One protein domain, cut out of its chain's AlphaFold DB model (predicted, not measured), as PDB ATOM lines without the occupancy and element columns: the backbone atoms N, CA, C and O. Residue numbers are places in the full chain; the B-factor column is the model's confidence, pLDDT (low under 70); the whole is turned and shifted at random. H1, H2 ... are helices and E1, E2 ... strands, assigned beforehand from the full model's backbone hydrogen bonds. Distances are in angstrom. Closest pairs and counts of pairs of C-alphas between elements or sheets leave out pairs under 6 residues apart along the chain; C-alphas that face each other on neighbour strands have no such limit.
ATOM      1  N   THR A  25      97.930 -11.075 -22.065       88.25
ATOM      2  CA  THR A  25      96.753 -10.693 -21.278       88.25
ATOM      3  C   THR A  25      95.754 -11.842 -21.220       88.25
ATOM      4  O   THR A  25      95.711 -12.705 -22.096       88.25
ATOM      5  N   THR A  26      94.929 -11.861 -20.177       90.38
ATOM      6  CA  THR A  26      93.804 -12.796 -20.062       90.38
ATOM      7  C   THR A  26      92.531 -12.025 -19.748       90.38
ATOM      8  O   THR A  26      92.573 -10.944 -19.158       90.38
ATOM      9  N   GLY A  27      91.399 -12.573 -20.179       88.12
ATOM     10  CA  GLY A  27      90.068 -12.046 -19.904       88.12
ATOM     11  C   GLY A  27      89.171 -13.130 -19.320       88.12
ATOM     12  O   GLY A  27      89.188 -14.277 -19.775       88.12
ATOM     13  N   GLY A  28      88.372 -12.761 -18.324       89.00
ATOM     14  CA  GLY A  28      87.365 -13.627 -17.728       89.00
ATOM     15  C   GLY A  28      86.198 -12.797 -17.222       89.00
ATOM     16  O   GLY A  28      86.397 -11.810 -16.517       89.00
ATOM     17  N   SER A  29      84.981 -13.199 -17.584       86.62
ATOM     18  CA  SER A  29      83.773 -12.411 -17.329       86.62
ATOM     19  C   SER A  29      83.331 -12.376 -15.864       86.62
ATOM     20  O   SER A  29      82.328 -11.725 -15.574       86.62
ATOM     21  N   ASP A  30      84.015 -13.122 -14.984       85.62
ATOM     22  CA  ASP A  30      83.741 -13.295 -13.544       85.62
ATOM     23  C   ASP A  30      82.243 -13.278 -13.207       85.62
ATOM     24  O   ASP A  30      81.717 -12.551 -12.362       85.62
ATOM     25  N   THR A  31      81.497 -14.022 -14.011       86.75
ATOM     26  CA  THR A  31      80.068 -13.810 -14.115       86.75
ATOM     27  C   THR A  31      79.321 -14.575 -13.040       86.75
ATOM     28  O   THR A  31      79.432 -15.794 -12.936       86.75
ATOM     29  N   HIS A  32      78.454 -13.860 -12.330       88.62
ATOM     30  CA  HIS A  32      77.562 -14.428 -11.321       88.62
ATOM     31  C   HIS A  32      76.117 -14.576 -11.841       88.62
ATOM     32  O   HIS A  32      75.264 -15.167 -11.176       88.62
ATOM     33  N   ARG A  33      75.821 -14.054 -13.044       81.44
ATOM     34  CA  ARG A  33      74.508 -14.124 -13.704       81.44
ATOM     35  C   ARG A  33      74.626 -14.631 -15.136       81.44
ATOM     36  O   ARG A  33      75.329 -14.055 -15.947       81.44
ATOM     37  N   HIS A  34      73.839 -15.642 -15.495       81.38
ATOM     38  CA  HIS A  34      73.891 -16.288 -16.816       81.38
ATOM     39  C   HIS A  34      73.962 -15.344 -18.047       81.38
ATOM     40  O   HIS A  34      74.707 -15.656 -18.972       81.38
ATOM     41  N   PRO A  35      73.251 -14.195 -18.093       82.56
ATOM     42  CA  PRO A  35      73.324 -13.269 -19.229       82.56
ATOM     43  C   PRO A  35      74.686 -12.587 -19.430       82.56
ATOM     44  O   PRO A  35      74.973 -12.110 -20.523       82.56
ATOM     45  N   GLU A  36      75.516 -12.516 -18.392       80.44
ATOM     46  CA  GLU A  36      76.801 -11.808 -18.432       80.44
ATOM     47  C   GLU A  36      77.949 -12.715 -18.888       80.44
ATOM     48  O   GLU A  36      79.056 -12.233 -19.125       80.44
ATOM     49  N   VAL A  37      77.685 -14.017 -19.071       86.12
ATOM     50  CA  VAL A  37      78.701 -14.991 -19.474       86.12
ATOM     51  C   VAL A  37      79.321 -14.542 -20.792       86.12
ATOM     52  O   VAL A  37      78.619 -14.207 -21.749       86.12
ATOM     53  N   GLY A  38      80.653 -14.507 -20.816       86.31
ATOM     54  CA  GLY A  38      81.413 -14.062 -21.976       86.31
ATOM     55  C   GLY A  38      81.421 -12.548 -22.177       86.31
ATOM     56  O   GLY A  38      81.705 -12.116 -23.283       86.31
ATOM     57  N   ALA A  39      81.114 -11.724 -21.166       86.31
ATOM     58  CA  ALA A  39      81.339 -10.272 -21.250       86.31
ATOM     59  C   ALA A  39      82.791  -9.928 -21.597       86.31
ATOM     60  O   ALA A  39      83.029  -9.032 -22.397       86.31
ATOM     61  N   THR A  40      83.724 -10.694 -21.042       89.81
ATOM     62  CA  THR A  40      85.137 -10.723 -21.411       89.81
ATOM     63  C   THR A  40      85.592 -12.178 -21.463       89.81
ATOM     64  O   THR A  40      85.022 -13.052 -20.796       89.81
ATOM     65  N   PHE A  41      86.593 -12.465 -22.286       91.69
ATOM     66  CA  PHE A  41      87.103 -13.816 -22.494       91.69
ATOM     67  C   PHE A  41      88.570 -13.789 -22.923       91.69
ATOM     68  O   PHE A  41      89.121 -12.742 -23.254       91.69
ATOM     69  N   THR A  42      89.218 -14.950 -22.879       92.81
ATOM     70  CA  THR A  42      90.573 -15.132 -23.409       92.81
ATOM     71  C   THR A  42      90.477 -15.738 -24.802       92.81
ATOM     72  O   THR A  42      89.772 -16.730 -25.001       92.81
ATOM     73  N   VAL A  43      91.169 -15.127 -25.754       92.56
ATOM     74  CA  VAL A  43      91.257 -15.554 -27.148       92.56
ATOM     75  C   VAL A  43      92.573 -16.287 -27.349       92.56
ATOM     76  O   VAL A  43      93.617 -15.844 -26.879       92.56
ATOM     77  N   PHE A  44      92.512 -17.414 -28.053       92.25
ATOM     78  CA  PHE A  44      93.666 -18.239 -28.397       92.25
ATOM     79  C   PHE A  44      93.851 -18.228 -29.913       92.25
ATOM     80  O   PHE A  44      92.864 -18.269 -30.650       92.25
ATOM     81  N   ALA A  45      95.104 -18.180 -30.372       85.06
ATOM     82  CA  ALA A  45      95.421 -18.184 -31.803       85.06
ATOM     83  C   ALA A  45      94.990 -19.492 -32.494       85.06
ATOM     84  O   ALA A  45      94.514 -19.474 -33.630       85.06
ATOM     85  N   ASP A  46      95.116 -20.611 -31.778       86.19
ATOM     86  CA  ASP A  46      94.764 -21.944 -32.252       86.19
ATOM     87  C   ASP A  46      93.475 -22.465 -31.609       86.19
ATOM     88  O   ASP A  46      93.073 -22.085 -30.505       86.19
ATOM     89  N   GLY A  47      92.821 -23.397 -32.302       89.31
ATOM     90  CA  GLY A  47      91.640 -24.069 -31.776       89.31
ATOM     91  C   GLY A  47      91.987 -24.984 -30.601       89.31
ATOM     92  O   GLY A  47      92.513 -26.073 -30.807       89.31
ATOM     93  N   ILE A  48      91.604 -24.586 -29.389       91.50
ATOM     94  CA  ILE A  48      91.751 -25.392 -28.170       91.50
ATOM     95  C   ILE A  48      90.711 -26.520 -28.160       91.50
ATOM     96  O   ILE A  48      89.504 -26.264 -28.198       91.50
ATOM     97  N   ARG A  49      91.154 -27.782 -28.123       94.75
ATOM     98  CA  ARG A  49      90.269 -28.965 -28.100       94.75
ATOM     99  C   ARG A  49      90.404 -29.780 -26.823       94.75
ATOM    100  O   ARG A  49      89.466 -30.484 -26.455       94.75
ATOM    101  N   THR A  50      91.549 -29.682 -26.161       96.25
ATOM    102  CA  THR A  50      91.858 -30.398 -24.927       96.25
ATOM    103  C   THR A  50      92.400 -29.457 -23.854       96.25
ATOM    104  O   THR A  50      92.849 -28.347 -24.134       96.25
ATOM    105  N   GLU A  51      92.392 -29.919 -22.604       96.06
ATOM    106  CA  GLU A  51      93.047 -29.216 -21.496       96.06
ATOM    107  C   GLU A  51      94.552 -29.046 -21.740       96.06
ATOM    108  O   GLU A  51      95.131 -28.023 -21.385       96.06
ATOM    109  N   ARG A  52      95.191 -30.025 -22.388       94.44
ATOM    110  CA  ARG A  52      96.611 -29.932 -22.717       94.44
ATOM    111  C   ARG A  52      96.880 -28.797 -23.704       94.44
ATOM    112  O   ARG A  52      97.787 -28.014 -23.452       94.44
ATOM    113  N   ASP A  53      96.060 -28.671 -24.748       93.38
ATOM    114  CA  ASP A  53      96.170 -27.570 -25.717       93.38
ATOM    115  C   ASP A  53      96.040 -26.217 -25.007       93.38
ATOM    116  O   ASP A  53      96.792 -25.287 -25.287       93.38
ATOM    117  N   LEU A  54      95.117 -26.124 -24.042       91.75
ATOM    118  CA  LEU A  54      94.917 -24.923 -23.233       91.75
ATOM    119  C   LEU A  54      96.168 -24.579 -22.417       91.75
ATOM    120  O   LEU A  54      96.628 -23.438 -22.438       91.75
ATOM    121  N   VAL A  55      96.724 -25.554 -21.695       92.94
ATOM    122  CA  VAL A  55      97.924 -25.353 -20.870       92.94
ATOM    123  C   VAL A  55      99.128 -24.977 -21.730       92.94
ATOM    124  O   VAL A  55      99.883 -24.079 -21.354       92.94
ATOM    125  N   ASP A  56      99.304 -25.634 -22.875       92.38
ATOM    126  CA  ASP A  56     100.406 -25.361 -23.794       92.38
ATOM    127  C   ASP A  56     100.273 -23.956 -24.408       92.38
ATOM    128  O   ASP A  56     101.256 -23.216 -24.441       92.38
ATOM    129  N   ALA A  57      99.060 -23.524 -24.774       91.12
ATOM    130  CA  ALA A  57      98.811 -22.169 -25.268       91.12
ATOM    131  C   ALA A  57      99.063 -21.091 -24.197       91.12
ATOM    132  O   ALA A  57      99.709 -20.081 -24.486       91.12
ATOM    133  N   ILE A  58      98.640 -21.331 -22.947       90.56
ATOM    134  CA  ILE A  58      98.910 -20.429 -21.814       90.56
ATOM    135  C   ILE A  58     100.415 -20.309 -21.559       90.56
ATOM    136  O   ILE A  58     100.931 -19.209 -21.373       90.56
ATOM    137  N   ARG A  59     101.138 -21.434 -21.556       90.44
ATOM    138  CA  ARG A  59     102.596 -21.451 -21.353       90.44
ATOM    139  C   ARG A  59     103.356 -20.813 -22.509       90.44
ATOM    140  O   ARG A  59     104.408 -20.229 -22.278       90.44
ATOM    141  N   GLY A  60     102.836 -20.939 -23.727       89.75
ATOM    142  CA  GLY A  60     103.400 -20.328 -24.926       89.75
ATOM    143  C   GLY A  60     103.128 -18.830 -25.049       89.75
ATOM    144  O   GLY A  60     103.736 -18.186 -25.897       89.75
ATOM    145  N   GLY A  61     102.228 -18.270 -24.233       88.38
ATOM    146  CA  GLY A  61     101.843 -16.860 -24.314       88.38
ATOM    147  C   GLY A  61     101.060 -16.504 -25.581       88.38
ATOM    148  O   GLY A  61     100.960 -15.330 -25.925       88.38
ATOM    149  N   LEU A  62     100.506 -17.496 -26.285       85.88
ATOM    150  CA  LEU A  62      99.772 -17.318 -27.543       85.88
ATOM    151  C   LEU A  62      98.290 -17.021 -27.278       85.88
ATOM    152  O   LEU A  62      97.395 -17.707 -27.784       85.88
ATOM    153  N   MET A  63      98.037 -16.017 -26.438       91.12
ATOM    154  CA  MET A  63      96.693 -15.598 -26.062       91.12
ATOM    155  C   MET A  63      96.615 -14.114 -25.704       91.12
ATOM    156  O   MET A  63      97.595 -13.504 -25.272       91.12
ATOM    157  N   HIS A  64      95.411 -13.561 -25.813       91.06
ATOM    158  CA  HIS A  64      95.090 -12.221 -25.332       91.06
ATOM    159  C   HIS A  64      93.695 -12.173 -24.707       91.06
ATOM    160  O   HIS A  64      92.821 -12.988 -25.001       91.06
ATOM    161  N   GLY A  65      93.480 -11.216 -23.811       91.31
ATOM    162  CA  GLY A  65      92.156 -10.892 -23.296       91.31
ATOM    163  C   GLY A  65      91.380 -10.054 -24.307       91.31
ATOM    164  O   GLY A  65      91.922  -9.094 -24.851       91.31
ATOM    165  N   GLY A  66      90.111 -10.386 -24.512       90.38
ATOM    166  CA  GLY A  66      89.227  -9.683 -25.433       90.38
ATOM    167  C   GLY A  66      87.784  -9.624 -24.945       90.38
ATOM    168  O   GLY A  66      87.410 -10.182 -23.907       90.38
ATOM    169  N   ASP A  67      86.977  -8.917 -25.718       90.31
ATOM    170  CA  ASP A  67      85.530  -8.873 -25.623       90.31
ATOM    171  C   ASP A  67      84.915  -8.894 -27.034       90.31
ATOM    172  O   ASP A  67      85.606  -8.923 -28.053       90.31
ATOM    173  N   TRP A  68      83.587  -8.901 -27.113       88.44
ATOM    174  CA  TRP A  68      82.872  -8.918 -28.392       88.44
ATOM    175  C   TRP A  68      83.274  -7.757 -29.313       88.44
ATOM    176  O   TRP A  68      83.425  -7.947 -30.519       88.44
ATOM    177  N   ALA A  69      83.468  -6.560 -28.759       86.62
ATOM    178  CA  ALA A  69      83.822  -5.379 -29.528       86.62
ATOM    179  C   ALA A  69      85.288  -5.408 -29.984       86.62
ATOM    180  O   ALA A  69      85.548  -5.088 -31.144       86.62
ATOM    181  N   SER A  70      86.228  -5.815 -29.121       85.50
ATOM    182  CA  SER A  70      87.655  -5.903 -29.464       85.50
ATOM    183  C   SER A  70      87.925  -6.933 -30.557       85.50
ATOM    184  O   SER A  70      88.771  -6.703 -31.416       85.50
ATOM    185  N   GLU A  71      87.165  -8.030 -30.567       89.00
ATOM    186  CA  GLU A  71      87.300  -9.102 -31.557       89.00
ATOM    187  C   GLU A  71      86.434  -8.894 -32.812       89.00
ATOM    188  O   GLU A  71      86.450  -9.716 -33.729       89.00
ATOM    189  N   GLY A  72      85.637  -7.819 -32.873       87.44
ATOM    190  CA  GLY A  72      84.722  -7.567 -33.993       87.44
ATOM    191  C   GLY A  72      83.600  -8.608 -34.126       87.44
ATOM    192  O   GLY A  72      83.059  -8.807 -35.215       87.44
ATOM    193  N   ILE A  73      83.242  -9.281 -33.030       84.25
ATOM    194  CA  ILE A  73      82.205 -10.313 -32.988       84.25
ATOM    195  C   ILE A  73      80.882  -9.664 -32.549       84.25
ATOM    196  O   ILE A  73      80.830  -9.016 -31.506       84.25
ATOM    197  N   PRO A  74      79.768  -9.844 -33.282       82.75
ATOM    198  CA  PRO A  74      78.478  -9.308 -32.861       82.75
ATOM    199  C   PRO A  74      78.028  -9.898 -31.517       82.75
ATOM    200  O   PRO A  74      77.844 -11.113 -31.405       82.75
ATOM    201  N   ASP A  75      77.786  -9.044 -30.521       80.50
ATOM    202  CA  ASP A  75      77.224  -9.465 -29.236       80.50
ATOM    203  C   ASP A  75      75.740  -9.833 -29.397       80.50
ATOM    204  O   ASP A  75      74.890  -8.981 -29.655       80.50
ATOM    205  N   ARG A  76      75.422 -11.124 -29.250       72.12
ATOM    206  CA  ARG A  76      74.051 -11.667 -29.354       72.12
ATOM    207  C   ARG A  76      73.462 -12.094 -28.013       72.12
ATOM    208  O   ARG A  76      72.436 -12.778 -27.978       72.12
ATOM    209  N   ARG A  77      74.084 -11.730 -26.889       71.12
ATOM    210  CA  ARG A  77      73.642 -12.182 -25.557       71.12
ATOM    211  C   ARG A  77      72.238 -11.678 -25.201       71.12
ATOM    212  O   ARG A  77      71.509 -12.352 -24.475       71.12
ATOM    213  N   HIS A  78      71.812 -10.559 -25.789       58.09
ATOM    214  CA  HIS A  78      70.479  -9.983 -25.587       58.09
ATOM    215  C   HIS A  78      69.359 -10.642 -26.416       58.09
ATOM    216  O   HIS A  78      68.203 -10.636 -25.984       58.09
TER     217      HIS A  78
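This is residues 25 to 78 of the 94 residues of an uncharacterized protein of Dehalococcoidia bacterium (UniProt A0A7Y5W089). With little regular structure, this is a short two-stranded ribbon, E1 and E2, with helix H1 at one end and long unnamed stretches, residues 25 to 40 and 67 to 78, reaching past its other end. The 54 printed residues hold E1, H1 and E2 in that order, only 18 residues in named elements, of mixed class; the strands are antiparallel. The whole is only just loose, close to compact, with a radius of gyration of the C-alphas of 12.1 A and spans of 33 by 24 by 19 A.

E1, residues 41 to 44, begins at C-alpha 41 (87.103, -13.816, -22.494). H1, residues 51 to 60, is 14.1 A long. E2, residues 63 to 66, ends at C-alpha 66 (89.227, -9.683, -25.433).

E1 and E2 are antiparallel neighbours at 147 degrees; N 43 and O 64 are 2.8 A apart, within hydrogen-bond range. The closest C-alphas of H1 and E1 are Ala 57 and Phe 44, 7.2 A. In H1 every O i to N i+4 pair is within hydrogen-bond range.

The C-alphas farthest apart, Gly 60 and His 78, are 34.5 A apart. The printed part has no cut. Residue 78 is under pLDDT 70.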